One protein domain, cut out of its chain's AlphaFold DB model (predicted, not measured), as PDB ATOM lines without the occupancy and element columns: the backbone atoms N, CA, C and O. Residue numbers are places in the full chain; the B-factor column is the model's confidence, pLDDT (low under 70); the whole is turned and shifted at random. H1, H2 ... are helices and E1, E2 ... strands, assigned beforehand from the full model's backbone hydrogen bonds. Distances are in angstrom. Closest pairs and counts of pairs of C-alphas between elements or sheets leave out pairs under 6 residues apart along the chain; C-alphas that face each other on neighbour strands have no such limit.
ATOM      1  N   LEU A 193     -23.547  -5.777  29.295       90.12
ATOM      2  CA  LEU A 193     -23.565  -4.562  30.112       90.12
ATOM      3  C   LEU A 193     -22.232  -3.808  30.039       90.12
ATOM      4  O   LEU A 193     -21.188  -4.334  30.425       90.12
ATOM      5  N   PHE A 194     -22.291  -2.538  29.645       91.00
ATOM      6  CA  PHE A 194     -21.187  -1.586  29.725       91.00
ATOM      7  C   PHE A 194     -21.507  -0.488  30.728       91.00
ATOM      8  O   PHE A 194     -22.582   0.101  30.695       91.00
ATOM      9  N   ILE A 195     -20.549  -0.154  31.589       90.50
ATOM     10  CA  ILE A 195     -20.714   0.891  32.603       90.50
ATOM     11  C   ILE A 195     -19.566   1.884  32.471       90.50
ATOM     12  O   ILE A 195     -18.400   1.496  32.480       90.50
ATOM     13  N   GLY A 196     -19.880   3.175  32.371       88.81
ATOM     14  CA  GLY A 196     -18.853   4.183  32.141       88.81
ATOM     15  C   GLY A 196     -19.320   5.619  32.335       88.81
ATOM     16  O   GLY A 196     -20.487   5.906  32.601       88.81
ATOM     17  N   ARG A 197     -18.362   6.546  32.221       88.50
ATOM     18  CA  ARG A 197     -18.642   7.990  32.202       88.50
ATOM     19  C   ARG A 197     -19.003   8.482  30.803       88.50
ATOM     20  O   ARG A 197     -19.793   9.406  30.706       88.50
ATOM     21  N   TRP A 198     -18.432   7.897  29.748       89.88
ATOM     22  CA  TRP A 198     -18.711   8.262  28.347       89.88
ATOM     23  C   TRP A 198     -18.544   9.770  28.070       89.88
ATOM     24  O   TRP A 198     -19.439  10.432  27.557       89.88
ATOM     25  N   SER A 199     -17.404  10.335  28.477       85.00
ATOM     26  CA  SER A 199     -17.155  11.787  28.498       85.00
ATOM     27  C   SER A 199     -15.835  12.148  27.787       85.00
ATOM     28  O   SER A 199     -14.785  12.181  28.447       85.00
ATOM     29  N   PRO A 200     -15.866  12.393  26.458       80.31
ATOM     30  CA  PRO A 200     -16.973  12.083  25.541       80.31
ATOM     31  C   PRO A 200     -17.015  10.586  25.177       80.31
ATOM     32  O   PRO A 200     -16.091   9.821  25.482       80.31
ATOM     33  N   PHE A 201     -18.088  10.147  24.516       87.25
ATOM     34  CA  PHE A 201     -18.107   8.844  23.854       87.25
ATOM     35  C   PHE A 201     -17.170   8.889  22.629       87.25
ATOM     36  O   PHE A 201     -17.310   9.747  21.761       87.25
ATOM     37  N   HIS A 202     -16.150   8.026  22.602       85.38
ATOM     38  CA  HIS A 202     -15.002   8.129  21.691       85.38
ATOM     39  C   HIS A 202     -14.594   6.756  21.154       85.38
ATOM     40  O   HIS A 202     -14.932   5.735  21.755       85.38
ATOM     41  N   LYS A 203     -13.807   6.717  20.071       84.19
ATOM     42  CA  LYS A 203     -13.492   5.482  19.320       84.19
ATOM     43  C   LYS A 203     -12.942   4.342  20.182       84.19
ATOM     44  O   LYS A 203     -13.353   3.202  20.004       84.19
ATOM     45  N   GLY A 204     -12.096   4.651  21.169       82.94
ATOM     46  CA  GLY A 204     -11.621   3.662  22.150       82.94
ATOM     47  C   GLY A 204     -12.736   2.938  22.925       82.94
ATOM     48  O   GLY A 204     -12.704   1.717  23.041       82.94
ATOM     49  N   HIS A 205     -13.765   3.658  23.390       87.25
ATOM     50  CA  HIS A 205     -14.934   3.039  24.026       87.25
ATOM     51  C   HIS A 205     -15.674   2.112  23.057       87.25
ATOM     52  O   HIS A 205     -16.072   1.011  23.428       87.25
ATOM     53  N   PHE A 206     -15.833   2.556  21.810       84.75
ATOM     54  CA  PHE A 206     -16.525   1.775  20.798       84.75
ATOM     55  C   PHE A 206     -15.776   0.501  20.419       84.75
ATOM     56  O   PHE A 206     -16.408  -0.535  20.308       84.75
ATOM     57  N   LYS A 207     -14.445   0.523  20.306       85.00
ATOM     58  CA  LYS A 207     -13.652  -0.683  20.010       85.00
ATOM     59  C   LYS A 207     -13.848  -1.797  21.040       85.00
ATOM     60  O   LYS A 207     -13.927  -2.970  20.681       85.00
ATOM     61  N   ILE A 208     -13.990  -1.426  22.312       84.88
ATOM     62  CA  ILE A 208     -14.334  -2.367  23.383       84.88
ATOM     63  C   ILE A 208     -15.735  -2.956  23.155       84.88
ATOM     64  O   ILE A 208     -15.919  -4.166  23.277       84.88
ATOM     65  N   MET A 209     -16.713  -2.114  22.805       88.81
ATOM     66  CA  MET A 209     -18.079  -2.559  22.513       88.81
ATOM     67  C   MET A 209     -18.141  -3.453  21.273       88.81
ATOM     68  O   MET A 209     -18.736  -4.520  21.337       88.81
ATOM     69  N   GLU A 210     -17.479  -3.063  20.184       87.12
ATOM     70  CA  GLU A 210     -17.413  -3.782  18.908       87.12
ATOM     71  C   GLU A 210     -16.941  -5.224  19.109       87.12
ATOM     72  O   GLU A 210     -17.570  -6.148  18.606       87.12
ATOM     73  N   LYS A 211     -15.901  -5.437  19.924       86.69
ATOM     74  CA  LYS A 211     -15.393  -6.780  20.233       86.69
ATOM     75  C   LYS A 211     -16.433  -7.655  20.939       86.69
ATOM     76  O   LYS A 211     -16.630  -8.800  20.555       86.69
ATOM     77  N   VAL A 212     -17.129  -7.115  21.937       87.00
ATOM     78  CA  VAL A 212     -18.158  -7.850  22.700       87.00
ATOM     79  C   VAL A 212     -19.435  -8.071  21.883       87.00
ATOM     80  O   VAL A 212     -20.107  -9.084  22.070       87.00
ATOM     81  N   ILE A 213     -19.784  -7.132  21.002       88.38
ATOM     82  CA  ILE A 213     -20.910  -7.262  20.069       88.38
ATOM     83  C   ILE A 213     -20.589  -8.337  19.030       88.38
ATOM     84  O   ILE A 213     -21.422  -9.193  18.769       88.38
ATOM     85  N   ALA A 214     -19.367  -8.364  18.495       87.44
ATOM     86  CA  ALA A 214     -18.945  -9.374  17.528       87.44
ATOM     87  C   ALA A 214     -18.990 -10.810  18.091       87.44
ATOM     88  O   ALA A 214     -19.207 -11.749  17.332       87.44
ATOM     89  N   GLU A 215     -18.823 -10.994  19.409       87.75
ATOM     90  CA  GLU A 215     -18.972 -12.304  20.065       87.75
ATOM     91  C   GLU A 215     -20.412 -12.840  20.014       87.75
ATOM     92  O   GLU A 215     -20.614 -14.053  19.985       87.75
ATOM     93  N   ASN A 216     -21.413 -11.958  20.051       85.12
ATOM     94  CA  ASN A 216     -22.821 -12.328  19.931       85.12
ATOM     95  C   ASN A 216     -23.615 -11.151  19.332       85.12
ATOM     96  O   ASN A 216     -24.123 -10.321  20.094       85.12
ATOM     97  N   PRO A 217     -23.705 -11.075  17.990       83.69
ATOM     98  CA  PRO A 217     -24.318  -9.945  17.290       83.69
ATOM     99  C   PRO A 217     -25.799  -9.735  17.616       83.69
ATOM    100  O   PRO A 217     -26.278  -8.602  17.588       83.69
ATOM    101  N   ASP A 218     -26.509 -10.810  17.964       79.31
ATOM    102  CA  ASP A 218     -27.939 -10.774  18.275       79.31
ATOM    103  C   ASP A 218     -28.216 -10.379  19.732       79.31
ATOM    104  O   ASP A 218     -29.351 -10.063  20.097       79.31
ATOM    105  N   ARG A 219     -27.185 -10.376  20.591       85.69
ATOM    106  CA  ARG A 219     -27.331 -10.014  22.001       85.69
ATOM    107  C   ARG A 219     -27.439  -8.492  22.150       85.69
ATOM    108  O   ARG A 219     -26.465  -7.790  21.870       85.69
ATOM    109  N   PRO A 220     -28.556  -7.964  22.679       84.56
ATOM    110  CA  PRO A 220     -28.703  -6.531  22.889       84.56
ATOM    111  C   PRO A 220     -27.678  -5.986  23.892       84.56
ATOM    112  O   PRO A 220     -27.192  -6.678  24.796       84.56
ATOM    113  N   VAL A 221     -27.354  -4.706  23.744       89.88
ATOM    114  CA  VAL A 221     -26.371  -4.018  24.584       89.88
ATOM    115  C   VAL A 221     -27.076  -3.144  25.619       89.88
ATOM    116  O   VAL A 221     -28.006  -2.412  25.304       89.88
ATOM    117  N   MET A 222     -26.610  -3.171  26.864       90.12
ATOM    118  CA  MET A 222     -27.039  -2.241  27.906       90.12
ATOM    119  C   MET A 222     -25.881  -1.318  28.273       90.12
ATOM    120  O   MET A 222     -24.788  -1.786  28.584       90.12
ATOM    121  N   ILE A 223     -26.109  -0.005  28.253       92.00
ATOM    122  CA  ILE A 223     -25.070   0.991  28.534       92.00
ATOM    123  C   ILE A 223     -25.511   1.878  29.694       92.00
ATOM    124  O   ILE A 223     -26.490   2.615  29.601       92.00
ATOM    125  N   PHE A 224     -24.759   1.841  30.788       93.44
ATOM    126  CA  PHE A 224     -24.969   2.691  31.950       93.44
ATOM    127  C   PHE A 224     -24.038   3.900  31.930       93.44
ATOM    128  O   PHE A 224     -22.810   3.774  31.940       93.44
ATOM    129  N   VAL A 225     -24.645   5.085  31.920       93.06
ATOM    130  CA  VAL A 225     -23.997   6.392  31.982       93.06
ATOM    131  C   VAL A 225     -23.993   6.861  33.431       93.06
ATOM    132  O   VAL A 225     -25.036   7.182  33.994       93.06
ATOM    133  N   ARG A 226     -22.813   6.917  34.047       93.31
ATOM    134  CA  ARG A 226     -22.662   7.396  35.427       93.31
ATOM    135  C   ARG A 226     -22.868   8.906  35.522       93.31
ATOM    136  O   ARG A 226     -22.212   9.670  34.800       93.31
ATOM    137  N   ASP A 227     -23.720   9.343  36.443       92.12
ATOM    138  CA  ASP A 227     -23.962  10.759  36.720       92.12
ATOM    139  C   ASP A 227     -22.970  11.337  37.738       92.12
ATOM    140  O   ASP A 227     -23.254  11.509  38.923       92.12
ATOM    141  N   ARG A 228     -21.751  11.598  37.262       86.81
ATOM    142  CA  ARG A 228     -20.662  12.163  38.057       86.81
ATOM    143  C   ARG A 228     -20.645  13.689  37.984       86.81
ATOM    144  O   ARG A 228     -20.697  14.269  36.900       86.81
ATOM    145  N   LYS A 229     -20.466  14.342  39.137       85.44
ATOM    146  CA  LYS A 229     -20.253  15.797  39.216       85.44
ATOM    147  C   LYS A 229     -18.921  16.211  38.574       85.44
ATOM    148  O   LYS A 229     -17.929  15.493  38.673       85.44
ATOM    149  N   GLY A 230     -18.892  17.408  37.987       82.12
ATOM    150  CA  GLY A 230     -17.681  18.000  37.400       82.12
ATOM    151  C   GLY A 230     -17.324  17.483  36.002       82.12
ATOM    152  O   GLY A 230     -16.205  17.699  35.544       82.12
ATOM    153  N   GLU A 231     -18.245  16.789  35.328       84.75
ATOM    154  CA  GLU A 231     -18.102  16.429  33.914       84.75
ATOM    155  C   GLU A 231     -18.488  17.613  33.012       84.75
ATOM    156  O   GLU A 231     -19.398  18.374  33.336       84.75
ATOM    157  N   ARG A 232     -17.812  17.751  31.861       82.38
ATOM    158  CA  ARG A 232     -18.071  18.832  30.891       82.38
ATOM    159  C   ARG A 232     -19.503  18.813  30.352       82.38
ATOM    160  O   ARG A 232     -20.091  19.866  30.146       82.38
ATOM    161  N   TRP A 233     -20.045  17.618  30.125       86.88
ATOM    162  CA  TRP A 233     -21.419  17.414  29.675       86.88
ATOM    163  C   TRP A 233     -22.229  16.704  30.756       86.88
ATOM    164  O   TRP A 233     -21.741  15.776  31.416       86.88
ATOM    165  N   SER A 234     -23.493  17.107  30.900       90.75
ATOM    166  CA  SER A 234     -24.437  16.451  31.806       90.75
ATOM    167  C   SER A 234     -24.608  14.969  31.446       90.75
ATOM    168  O   SER A 234     -24.360  14.557  30.309       90.75
ATOM    169  N   ALA A 235     -25.040  14.142  32.403       90.31
ATOM    170  CA  ALA A 235     -25.325  12.731  32.127       90.31
ATOM    171  C   ALA A 235     -26.374  12.548  31.024       90.31
ATOM    172  O   ALA A 235     -26.265  11.612  30.237       90.31
ATOM    173  N   ARG A 236     -27.333  13.477  30.925       90.38
ATOM    174  CA  ARG A 236     -28.323  13.520  29.847       90.38
ATOM    175  C   ARG A 236     -27.675  13.700  28.478       90.38
ATOM    176  O   ARG A 236     -27.894  12.870  27.607       90.38
ATOM    177  N   VAL A 237     -26.822  14.709  28.319       90.00
ATOM    178  CA  VAL A 237     -26.135  14.962  27.043       90.00
ATOM    179  C   VAL A 237     -25.226  13.785  26.675       90.00
ATOM    180  O   VAL A 237     -25.210  13.346  25.532       90.00
ATOM    181  N   ARG A 238     -24.516  13.200  27.648       92.88
ATOM    182  CA  ARG A 238     -23.685  12.005  27.414       92.88
ATOM    183  C   ARG A 238     -24.510  10.777  27.026       92.88
ATOM    184  O   ARG A 238     -24.069  10.005  26.182       92.88
ATOM    185  N   LYS A 239     -25.697  10.592  27.612       92.56
ATOM    186  CA  LYS A 239     -26.655   9.557  27.194       92.56
ATOM    187  C   LYS A 239     -27.073   9.763  25.739       92.56
ATOM    188  O   LYS A 239     -26.948   8.829  24.957       92.56
ATOM    189  N   GLU A 240     -27.487  10.974  25.378       90.56
ATOM    190  CA  GLU A 240     -27.925  11.308  24.018       90.56
ATOM    191  C   GLU A 240     -26.791  11.119  22.987       90.56
ATOM    192  O   GLU A 240     -27.030  10.571  21.914       90.56
ATOM    193  N   MET A 241     -25.535  11.438  23.338       92.06
ATOM    194  CA  MET A 241     -24.355  11.130  22.507       92.06
ATOM    195  C   MET A 241     -24.201   9.631  22.233       92.06
ATOM    196  O   MET A 241     -23.948   9.226  21.099       92.06
ATOM    197  N   VAL A 242     -24.319   8.799  23.273       91.62
ATOM    198  CA  VAL A 242     -24.211   7.341  23.129       91.62
ATOM    199  C   VAL A 242     -25.369   6.812  22.284       91.62
ATOM    200  O   VAL A 242     -25.138   6.015  21.380       91.62
ATOM    201  N   GLU A 243     -26.599   7.271  22.528       89.69
ATOM    202  CA  GLU A 243     -27.786   6.877  21.754       89.69
ATOM    203  C   GLU A 243     -27.655   7.254  20.273       89.69
ATOM    204  O   GLU A 243     -27.924   6.419  19.408       89.69
ATOM    205  N   ALA A 244     -27.170   8.464  19.971       88.06
ATOM    206  CA  ALA A 244     -26.895   8.904  18.604       88.06
ATOM    207  C   ALA A 244     -25.885   7.980  17.907       88.06
ATOM    208  O   ALA A 244     -26.106   7.568  16.768       88.06
ATOM    209  N   SER A 245     -24.824   7.584  18.614       90.50
ATOM    210  CA  SER A 245     -23.855   6.611  18.113       90.50
ATOM    211  C   SER A 245     -24.450   5.232  17.857       90.50
ATOM    212  O   SER A 245     -24.258   4.681  16.775       90.50
ATOM    213  N   MET A 246     -25.173   4.661  18.823       89.81
ATOM    214  CA  MET A 246     -25.779   3.334  18.663       89.81
ATOM    215  C   MET A 246     -26.756   3.319  17.483       89.81
ATOM    216  O   MET A 246     -26.728   2.390  16.678       89.81
ATOM    217  N   LYS A 247     -27.541   4.394  17.317       85.75
ATOM    218  CA  LYS A 247     -28.439   4.582  16.173       85.75
ATOM    219  C   LYS A 247     -27.678   4.667  14.850       85.75
ATOM    220  O   LYS A 247     -28.030   3.952  13.917       85.75
ATOM    221  N   ALA A 248     -26.638   5.498  14.765       85.06
ATOM    222  CA  ALA A 248     -25.835   5.661  13.548       85.06
ATOM    223  C   ALA A 248     -25.182   4.347  13.087       85.06
ATOM    224  O   ALA A 248     -24.932   4.157  11.901       85.06
ATOM    225  N   MET A 249     -24.923   3.436  14.025       84.31
ATOM    226  CA  MET A 249     -24.288   2.143  13.773       84.31
ATOM    227  C   MET A 249     -25.281   0.977  13.699       84.31
ATOM    228  O   MET A 249     -24.855  -0.164  13.551       84.31
ATOM    229  N   ASN A 250     -26.587   1.246  13.795       83.75
ATOM    230  CA  ASN A 250     -27.642   0.233  13.807       83.75
ATOM    231  C   ASN A 250     -27.458  -0.847  14.900       83.75
ATOM    232  O   ASN A 250     -27.716  -2.030  14.682       83.75
ATOM    233  N   ILE A 251     -26.989  -0.447  16.085       85.50
ATOM    234  CA  ILE A 251     -26.788  -1.340  17.234       85.50
ATOM    235  C   ILE A 251     -28.015  -1.269  18.148       85.50
ATOM    236  O   ILE A 251     -28.378  -0.195  18.633       85.50
ATOM    237  N   LYS A 252     -28.622  -2.429  18.439       81.25
ATOM    238  CA  LYS A 252     -29.708  -2.560  19.425       81.25
ATOM    239  C   LYS A 252     -29.145  -2.335  20.837       81.25
ATOM    240  O   LYS A 252     -28.559  -3.242  21.432       81.25
ATOM    241  N   ALA A 253     -29.303  -1.120  21.363       86.75
ATOM    242  CA  ALA A 253     -28.778  -0.738  22.671       86.75
ATOM    243  C   ALA A 253     -29.794   0.019  23.536       86.75
ATOM    244  O   ALA A 253     -30.489   0.915  23.063       86.75
ATOM    245  N   SER A 254     -29.811  -0.285  24.834       85.75
ATOM    246  CA  SER A 254     -30.560   0.455  25.851       85.75
ATOM    247  C   SER A 254     -29.606   1.267  26.723       85.75
ATOM    248  O   SER A 254     -28.768   0.705  27.432       85.75
ATOM    249  N   VAL A 255     -29.740   2.597  26.702       89.81
ATOM    250  CA  VAL A 255     -28.860   3.510  27.447       89.81
ATOM    251  C   VAL A 255     -29.590   4.084  28.663       89.81
ATOM    252  O   VAL A 255     -30.660   4.684  28.538       89.81
ATOM    253  N   LYS A 256     -29.020   3.920  29.861       88.00
ATOM    254  CA  LYS A 256     -29.601   4.399  31.128       88.00
ATOM    255  C   LYS A 256     -28.618   5.253  31.906       88.00
ATOM    256  O   LYS A 256     -27.436   4.936  31.980       88.00
ATOM    257  N   ILE A 257     -29.118   6.325  32.512       88.56
ATOM    258  CA  ILE A 257     -28.346   7.093  33.489       88.56
ATOM    259  C   ILE A 257     -28.475   6.392  34.835       88.56
ATOM    260  O   ILE A 257     -29.578   6.031  35.242       88.56
ATOM    261  N   ILE A 258     -27.348   6.215  35.512       89.31
ATOM    262  CA  ILE A 258     -27.280   5.682  36.871       89.31
ATOM    263  C   ILE A 258     -26.581   6.697  37.785       89.31
ATOM    264  O   ILE A 258     -25.805   7.525  37.286       89.31
ATOM    265  N   PRO A 259     -26.793   6.631  39.112       90.38
ATOM    266  CA  PRO A 259     -25.988   7.389  40.062       90.38
ATOM    267  C   PRO A 259     -24.491   7.150  39.851       90.38
ATOM    268  O   PRO A 259     -24.077   6.121  39.310       90.38
ATOM    269  N   ASP A 260     -23.655   8.089  40.291       90.38
ATOM    270  CA  ASP A 260     -22.226   7.801  40.349       90.38
ATOM    271  C   ASP A 260     -21.965   6.660  41.347       90.38
ATOM    272  O   ASP A 260     -22.520   6.651  42.445       90.38
ATOM    273  N   ILE A 261     -21.137   5.694  40.953       86.12
ATOM    274  CA  ILE A 261     -20.857   4.482  41.739       86.12
ATOM    275  C   ILE A 261     -19.364   4.359  42.049       86.12
ATOM    276  O   ILE A 261     -18.514   4.716  41.227       86.12
ATOM    277  N   ASP A 262     -19.024   3.831  43.220       84.00
ATOM    278  CA  ASP A 262     -17.640   3.549  43.617       84.00
ATOM    279  C   ASP A 262     -17.208   2.112  43.281       84.00
ATOM    280  O   ASP A 262     -16.049   1.873  42.946       84.00
ATOM    281  N   SER A 263     -18.151   1.174  43.315       80.00
ATOM    282  CA  SER A 263     -17.920  -0.261  43.237       80.00
ATOM    283  C   SER A 263     -19.074  -0.972  42.529       80.00
ATOM    284  O   SER A 263     -20.222  -0.524  42.535       80.00
ATOM    285  N   VAL A 264     -18.752  -2.104  41.901       82.06
ATOM    286  CA  VAL A 264     -19.719  -3.084  41.394       82.06
ATOM    287  C   VAL A 264     -19.443  -4.367  42.166       82.06
ATOM    288  O   VAL A 264     -18.330  -4.879  42.107       82.06
ATOM    289  N   ASN A 265     -20.425  -4.856  42.917       80.56
ATOM    290  CA  ASN A 265     -20.265  -5.995  43.821       80.56
ATOM    291  C   ASN A 265     -21.132  -7.160  43.331       80.56
ATOM    292  O   ASN A 265     -22.287  -6.943  42.965       80.56
ATOM    293  N   TRP A 266     -20.601  -8.384  43.333       85.81
ATOM    294  CA  TRP A 266     -21.324  -9.590  42.913       85.81
ATOM    295  C   TRP A 266     -21.022 -10.781  43.833       85.81
ATOM    296  O   TRP A 266     -20.018 -10.800  44.544       85.81
ATOM    297  N   GLY A 267     -21.927 -11.762  43.851       78.50
ATOM    298  CA  GLY A 267     -21.834 -12.974  44.671       78.50
ATOM    299  C   GLY A 267     -21.273 -14.189  43.923       78.50
ATOM    300  O   GLY A 267     -20.804 -14.088  42.790       78.50
ATOM    301  N   ARG A 268     -21.353 -15.363  44.561       79.81
ATOM    302  CA  ARG A 268     -21.046 -16.655  43.923       79.81
ATOM    303  C   ARG A 268     -22.203 -17.091  43.025       79.81
ATOM    304  O   ARG A 268     -23.353 -16.817  43.351       79.81
ATOM    305  N   ASP A 269     -21.875 -17.754  41.917       81.56
ATOM    306  CA  ASP A 269     -22.832 -18.397  41.003       81.56
ATOM    307  C   ASP A 269     -23.923 -17.464  40.442       81.56
ATOM    308  O   ASP A 269     -25.033 -17.882  40.135       81.56
ATOM    309  N   VAL A 270     -23.595 -16.180  40.254       80.81
ATOM    310  CA  VAL A 270     -24.542 -15.151  39.778       80.81
ATOM    311  C   VAL A 270     -24.848 -15.213  38.273       80.81
ATOM    312  O   VAL A 270     -25.564 -14.360  37.757       80.81
ATOM    313  N   GLY A 271     -24.293 -16.185  37.542       78.31
ATOM    314  CA  GLY A 271     -24.540 -16.372  36.106       78.31
ATOM    315  C   GLY A 271     -23.834 -15.375  35.172       78.31
ATOM    316  O   GLY A 271     -23.959 -15.493  33.957       78.31
ATOM    317  N   TYR A 272     -23.058 -14.428  35.706       79.38
ATOM    318  CA  TYR A 272     -22.190 -13.526  34.943       79.38
ATOM    319  C   TYR A 272     -20.897 -13.225  35.711       79.38
ATOM    320  O   TYR A 272     -20.836 -13.357  36.931       79.38
ATOM    321  N   LEU A 273     -19.852 -12.801  34.999       73.75
ATOM    322  CA  LEU A 273     -18.603 -12.317  35.591       73.75
ATOM    323  C   LEU A 273     -18.162 -11.043  34.866       73.75
ATOM    324  O   LEU A 273     -18.283 -10.991  33.637       73.75
ATOM    325  N   PRO A 274     -17.632 -10.030  35.576       76.62
ATOM    326  CA  PRO A 274     -17.013  -8.885  34.926       76.62
ATOM    327  C   PRO A 274     -15.879  -9.339  34.016       76.62
ATOM    328  O   PRO A 274     -15.055 -10.173  34.393       76.62
ATOM    329  N   ARG A 275     -15.836  -8.771  32.814       76.94
ATOM    330  CA  ARG A 275     -14.778  -9.027  31.841       76.94
ATOM    331  C   ARG A 275     -14.008  -7.743  31.596       76.94
ATOM    332  O   ARG A 275     -14.604  -6.703  31.329       76.94
ATOM    333  N   MET A 276     -12.686  -7.837  31.666       75.12
ATOM    334  CA  MET A 276     -11.804  -6.831  31.091       75.12
ATOM    335  C   MET A 276     -11.590  -7.195  29.623       75.12
ATOM    336  O   MET A 276     -11.332  -8.357  29.312       75.12
ATOM    337  N   ILE A 277     -11.761  -6.227  28.728       76.62
ATOM    338  CA  ILE A 277     -11.620  -6.437  27.288       76.62
ATOM    339  C   ILE A 277     -10.373  -5.698  26.822       76.62
ATOM    340  O   ILE A 277     -10.348  -4.468  26.821       76.62
ATOM    341  N   ASP A 278      -9.359  -6.456  26.412       74.31
ATOM    342  CA  ASP A 278      -8.147  -5.888  25.828       74.31
ATOM    343  C   ASP A 278      -8.414  -5.371  24.410       74.31
ATOM    344  O   ASP A 278      -9.105  -6.027  23.613       74.31
ATOM    345  N   VAL A 279      -7.827  -4.217  24.104       75.81
ATOM    346  CA  VAL A 279      -7.808  -3.571  22.787       75.81
ATOM    347  C   VAL A 279      -6.365  -3.434  22.300       75.81
ATOM    348  O   VAL A 279      -5.430  -3.528  23.096       75.81
ATOM    349  N   ASP A 280      -6.173  -3.245  20.996       79.81
ATOM    350  CA  ASP A 280      -4.846  -3.049  20.408       79.81
ATOM    351  C   ASP A 280      -4.138  -1.795  20.979       79.81
ATOM    352  O   ASP A 280      -4.807  -0.894  21.499       79.81
ATOM    353  N   PRO A 281      -2.794  -1.714  20.905       77.12
ATOM    354  CA  PRO A 281      -2.030  -0.615  21.501       77.12
ATOM    355  C   PRO A 281      -2.433   0.778  21.007       77.12
ATOM    356  O   PRO A 281      -2.462   1.717  21.805       77.12
ATOM    357  N   ASP A 282      -2.789   0.911  19.727       74.56
ATOM    358  CA  ASP A 282      -3.199   2.191  19.148       74.56
ATOM    359  C   ASP A 282      -4.534   2.638  19.754       74.56
ATOM    360  O   ASP A 282      -4.669   3.775  20.208       74.56
ATOM    361  N   THR A 283      -5.499   1.727  19.883       73.12
ATOM    362  CA  THR A 283      -6.771   1.986  20.570       73.12
ATOM    363  C   THR A 283      -6.582   2.257  22.067       73.12
ATOM    364  O   THR A 283      -7.211   3.168  22.611       73.12
ATOM    365  N   ALA A 284      -5.705   1.508  22.743       71.31
ATOM    366  CA  ALA A 284      -5.396   1.696  24.163       71.31
ATOM    367  C   ALA A 284      -4.758   3.068  24.444       71.31
ATOM    368  O   ALA A 284      -4.934   3.628  25.529       71.31
ATOM    369  N   SER A 285      -4.051   3.632  23.460       70.44
ATOM    370  CA  SER A 285      -3.448   4.963  23.552       70.44
ATOM    371  C   SER A 285      -4.476   6.108  23.540       70.44
ATOM    372  O   SER A 285      -4.164   7.227  23.964       70.44
ATOM    373  N   ILE A 286      -5.727   5.842  23.130       71.94
ATOM    374  CA  ILE A 286      -6.819   6.825  23.118       71.94
ATOM    375  C   ILE A 286      -7.253   7.135  24.558       71.94
ATOM    376  O   ILE A 286      -8.124   6.488  25.142       71.94
ATOM    377  N   SER A 287      -6.657   8.174  25.144       70.94
ATOM    378  CA  SER A 287      -6.950   8.606  26.512       70.94
ATOM    379  C   SER A 287      -8.140   9.559  26.574       70.94
ATOM    380  O   SER A 287      -8.044  10.721  26.176       70.94
ATOM    381  N   GLY A 288      -9.232   9.130  27.212       66.56
ATOM    382  CA  GLY A 288     -10.360  10.015  27.518       66.56
ATOM    383  C   GLY A 288      -9.959  11.251  28.344       66.56
ATOM    384  O   GLY A 288     -10.581  12.302  28.229       66.56
ATOM    385  N   THR A 289      -8.893  11.175  29.152       68.50
ATOM    386  CA  THR A 289      -8.358  12.341  29.883       68.50
ATOM    387  C   THR A 289      -7.631  13.318  28.965       68.50
ATOM    388  O   THR A 289      -7.799  14.524  29.134       68.50
ATOM    389  N   ALA A 290      -6.837  12.819  28.014       65.88
ATOM    390  CA  ALA A 290      -6.154  13.661  27.034       65.88
ATOM    391  C   ALA A 290      -7.167  14.331  26.103       65.88
ATOM    392  O   ALA A 290      -7.112  15.546  25.938       65.88
ATOM    393  N   ILE A 291      -8.157  13.562  25.628       67.19
ATOM    394  CA  ILE A 291      -9.298  14.079  24.869       67.19
ATOM    395  C   ILE A 291      -9.946  15.210  25.662       67.19
ATOM    396  O   ILE A 291      -9.973  16.318  25.163       67.19
ATOM    397  N   ARG A 292     -10.350  15.011  26.926       68.88
ATOM    398  CA  ARG A 292     -10.958  16.083  27.744       68.88
ATOM    399  C   ARG A 292     -10.115  17.361  27.855       68.88
ATOM    400  O   ARG A 292     -10.702  18.435  27.919       68.88
ATOM    401  N   LYS A 293      -8.783  17.251  27.924       66.88
ATOM    402  CA  LYS A 293      -7.873  18.406  28.036       66.88
ATOM    403  C   LYS A 293      -7.676  19.146  26.710       66.88
ATOM    404  O   LYS A 293      -7.524  20.357  26.743       66.88
ATOM    405  N   GLY A 294      -7.665  18.425  25.589       59.34
ATOM    406  CA  GLY A 294      -7.496  18.978  24.240       59.34
ATOM    407  C   GLY A 294      -8.800  19.151  23.459       59.34
ATOM    408  O   GLY A 294      -8.753  19.471  22.281       59.34
ATOM    409  N   PHE A 295      -9.960  18.900  24.080       62.12
ATOM    410  CA  PHE A 295     -11.265  18.997  23.427       62.12
ATOM    411  C   PHE A 295     -11.630  20.468  23.227       62.12
ATOM    412  O   PHE A 295     -12.420  21.036  23.979       62.12
ATOM    413  N   ASP A 296     -11.037  21.113  22.240       64.06
ATOM    414  CA  ASP A 296     -11.487  22.414  21.782       64.06
ATOM    415  C   ASP A 296     -12.471  22.210  20.631       64.06
ATOM    416  O   ASP A 296     -12.168  21.529  19.657       64.06
ATOM    417  N   LEU A 297     -13.680  22.753  20.769       59.09
ATOM    418  CA  LEU A 297     -14.696  22.636  19.727       59.09
ATOM    419  C   LEU A 297     -14.363  23.502  18.503       59.09
ATOM    420  O   LEU A 297     -14.954  23.259  17.450       59.09
ATOM    421  N   GLU A 298     -13.441  24.461  18.647       59.09
ATOM    422  CA  GLU A 298     -13.025  25.414  17.614       59.09
ATOM    423  C   GLU A 298     -11.939  24.860  16.678       59.09
ATOM    424  O   GLU A 298     -11.863  25.268  15.524       59.09
ATOM    425  N   THR A 299     -11.120  23.900  17.125       65.31
ATOM    426  CA  THR A 299      -9.955  23.417  16.354       65.31
ATOM    427  C   THR A 299     -10.254  22.242  15.422       65.31
ATOM    428  O   THR A 299      -9.361  21.770  14.724       65.31
ATOM    429  N   GLU A 300     -11.493  21.738  15.410       66.38
ATOM    430  CA  GLU A 300     -11.974  20.568  14.648       66.38
ATOM    431  C   GLU A 300     -11.238  19.224  14.872       66.38
ATOM    432  O   GLU A 300     -11.767  18.177  14.497       66.38
ATOM    433  N   GLU A 301     -10.077  19.190  15.535       66.69
ATOM    434  CA  GLU A 301      -9.279  17.972  15.769       66.69
ATOM    435  C   GLU A 301     -10.053  16.887  16.532       66.69
ATOM    436  O   GLU A 301      -9.860  15.688  16.316       66.69
ATOM    437  N   TRP A 302     -10.990  17.300  17.387       67.50
ATOM    438  CA  TRP A 302     -11.862  16.421  18.160       67.50
ATOM    439  C   TRP A 302     -12.711  15.474  17.289       67.50
ATOM    440  O   TRP A 302     -13.030  14.366  17.740       67.50
ATOM    441  N   LYS A 303     -13.017  15.853  16.035       72.44
ATOM    442  CA  LYS A 303     -13.788  15.042  15.072       72.44
ATOM    443  C   LYS A 303     -13.138  13.679  14.819       72.44
ATOM    444  O   LYS A 303     -13.822  12.676  14.633       72.44
ATOM    445  N   ASN A 304     -11.809  13.611  14.891       73.25
ATOM    446  CA  ASN A 304     -11.063  12.379  14.642       73.25
ATOM    447  C   ASN A 304     -11.166  11.359  15.783       73.25
ATOM    448  O   ASN A 304     -10.902  10.174  15.565       73.25
ATOM    449  N   PHE A 305     -11.576  11.791  16.977       73.75
ATOM    450  CA  PHE A 305     -11.563  10.964  18.184       73.75
ATOM    451  C   PHE A 305     -12.948  10.465  18.598       73.75
ATOM    452  O   PHE A 305     -13.048   9.437  19.276       73.75
ATOM    453  N   VAL A 306     -14.016  11.154  18.200       78.19
ATOM    454  CA  VAL A 306     -15.392  10.794  18.567       78.19
ATOM    455  C   VAL A 306     -15.941   9.636  17.725       78.19
ATOM    456  O   VAL A 306     -15.451   9.343  16.633       78.19
ATOM    457  N   CYS A 307     -16.926   8.921  18.268       81.81
ATOM    458  CA  CYS A 307     -17.618   7.850  17.547       81.81
ATOM    459  C   CYS A 307     -18.555   8.404  16.458       81.81
ATOM    460  O   CYS A 307     -18.996   9.551  16.580       81.81
ATOM    461  N   PRO A 308     -18.914   7.596  15.436       84.19
ATOM    462  CA  PRO A 308     -19.947   7.970  14.465       84.19
ATOM    463  C   PRO A 308     -21.229   8.448  15.162       84.19
ATOM    464  O   PRO A 308     -21.587   7.900  16.206       84.19
ATOM    465  N   GLY A 309     -21.898   9.476  14.639       82.25
ATOM    466  CA  GLY A 309     -23.116  10.054  15.224       82.25
ATOM    467  C   GLY A 309     -22.880  11.081  16.342       82.25
ATOM    468  O   GLY A 309     -23.706  11.972  16.532       82.25
ATOM    469  N   VAL A 310     -21.758  11.008  17.078       81.69
ATOM    470  CA  VAL A 310     -21.435  11.997  18.132       81.69
ATOM    471  C   VAL A 310     -21.114  13.358  17.522       81.69
ATOM    472  O   VAL A 310     -21.439  14.383  18.116       81.69
ATOM    473  N   PHE A 311     -20.468  13.367  16.353       83.00
ATOM    474  CA  PHE A 311     -20.119  14.587  15.632       83.00
ATOM    475  C   PHE A 311     -21.372  15.381  15.249       83.00
ATOM    476  O   PHE A 311     -21.521  16.521  15.685       83.00
ATOM    477  N   GLU A 312     -22.292  14.757  14.512       82.88
ATOM    478  CA  GLU A 312     -23.528  15.395  14.054       82.88
ATOM    479  C   GLU A 312     -24.389  15.849  15.240       82.88
ATOM    480  O   GLU A 312     -24.942  16.945  15.231       82.88
ATOM    481  N   PHE A 313     -24.458  15.036  16.300       84.00
ATOM    482  CA  PHE A 313     -25.163  15.399  17.528       84.00
ATOM    483  C   PHE A 313     -24.582  16.658  18.191       84.00
ATOM    484  O   PHE A 313     -25.333  17.541  18.603       84.00
ATOM    485  N   LEU A 314     -23.253  16.747  18.304       80.56
ATOM    486  CA  LEU A 314     -22.583  17.883  18.936       80.56
ATOM    487  C   LEU A 314     -22.712  19.177  18.130       80.56
ATOM    488  O   LEU A 314     -22.861  20.233  18.738       80.56
ATOM    489  N   GLU A 315     -22.660  19.107  16.800       78.81
ATOM    490  CA  GLU A 315     -22.879  20.274  15.936       78.81
ATOM    491  C   GLU A 315     -24.317  20.792  16.060       78.81
ATOM    492  O   GLU A 315     -24.514  21.968  16.362       78.81
ATOM    493  N   ASN A 316     -25.316  19.907  16.000       80.06
ATOM    494  CA  ASN A 316     -26.717  20.290  16.212       80.06
ATOM    495  C   ASN A 316     -26.953  20.918  17.598       80.06
ATOM    496  O   ASN A 316     -27.792  21.801  17.757       80.06
ATOM    497  N   LEU A 317     -26.216  20.466  18.621       76.19
ATOM    498  CA  LEU A 317     -26.309  21.029  19.966       76.19
ATOM    499  C   LEU A 317     -25.733  22.453  20.047       76.19
ATOM    500  O   LEU A 317     -26.246  23.248  20.830       76.19
ATOM    501  N   LYS A 318     -24.690  22.777  19.267       69.06
ATOM    502  CA  LYS A 318     -24.134  24.141  19.184       69.06
ATOM    503  C   LYS A 318     -25.110  25.105  18.519       69.06
ATOM    504  O   LYS A 318     -25.256  26.219  18.994       69.06
ATOM    505  N   GLU A 319     -25.771  24.681  17.442       60.31
ATOM    506  CA  GLU A 319     -26.740  25.515  16.714       60.31
ATOM    507  C   GLU A 319     -28.009  25.816  17.533       60.31
ATOM    508  O   GLU A 319     -28.720  26.778  17.252       60.31
ATOM    509  N   ALA A 320     -28.293  25.000  18.553       54.56
ATOM    510  CA  ALA A 320     -29.441  25.146  19.444       54.56
ATOM    511  C   ALA A 320     -29.174  25.998  20.707       54.56
ATOM    512  O   ALA A 320     -30.088  26.152  21.523       54.56
ATOM    513  N   GLN A 321     -27.948  26.507  20.901       46.31
ATOM    514  CA  GLN A 321     -27.524  27.348  22.036       46.31
ATOM    515  C   GLN A 321     -27.288  28.795  21.612       46.31
ATOM    516  O   GLN A 321     -27.618  29.681  22.435       46.31
TER     517      GLN A 321
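What this domain is: This is residues 193 to 321 of the 321 residues of the protein "Adenylyl-sulfate kinase" of Chlamydiae bacterium CG10_big_fil_rev_8_21_14_0_10_42_34 (UniProt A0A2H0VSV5). A small wall of three strands, E1, E2 and E3 side by side, has helices H1 and H2 over one face and no named helix over the other; four short helices run in a loose arc from H3 on H1 round to H6 on H2. Between E3 and H3 a long unnamed stretch swings away, and its residues 267 to 273 stick out. The 129 printed residues have six named helices and three strands, in the order E1 H1 E2 H2 E3 H3 H4 H5 H6; the class is mixed and the sheet, E1 E2 E3, parallel. The whole is compact, radius of gyration of the C-alphas 15.2 A, with an elongated outline of 50 by 29 by 27 A.

How they stand to each other: E2, residues 221 to 227, is the inner strand, parallel to the edge strands E1, residues 193 to 196, and E3, residues 253 to 259. N 194 and O 222, 2.8 A, and N 225 and O 256, 2.8 A, are within hydrogen-bond range. H2, residues 235 to 248, is over E2 and E3 at a height over the sheet of 9.2 A, along the strands; the closest C-alphas of H2 and E3, Lys 239 and Val 255, are 6.4 A apart. H1, residues 203 to 215, is on the sheet too, in two layers, helices on one face. E1, H1, E2 and E2, H2, E3 are strand-helix-strand units, parallel neighbours with a helix between, with right-handed crossovers. H3, residues 281 to 284, touches residues 203 to 207 of H1 alone, the closest C-alphas being Gly 204 and Thr 283, 5.4 A. H6, residues 310 to 319, touches residues 241 to 245 of H2 alone, closest at C-alphas 241 and 310, 5.3 A, at a steep tilt of 55 degrees, opposite ways. H5, residues 301 to 304, is close but not clearly touching H4, residues 288 to 294, and H6, with closest C-alphas 7.6 A and 6.4 A apart. Every O i to N i+4 pair is within hydrogen-bond range in H1, H2, H4 and H6; H3 and H5 are too short for one.

Where its parts are: E1 begins at C-alpha 193, (-23.565, -4.562, 30.112). From first to last C-alpha E2 measures 19.3 A, E3 19.4 A, H1 18.6 A, H2 19.9 A and H6 14.6 A. H6 ends at C-alpha 319, (-26.740, 25.515, 16.714).

The domain as a whole: The printed part has no cut. The C-alphas farthest apart, Asp 269 and Glu 298, are 50.6 A apart. The link from E3 to H3, 21 residues, is long. Mean pLDDT of the printed part is 81.1; residues 288 to 302 and 318 to 321 are under 70.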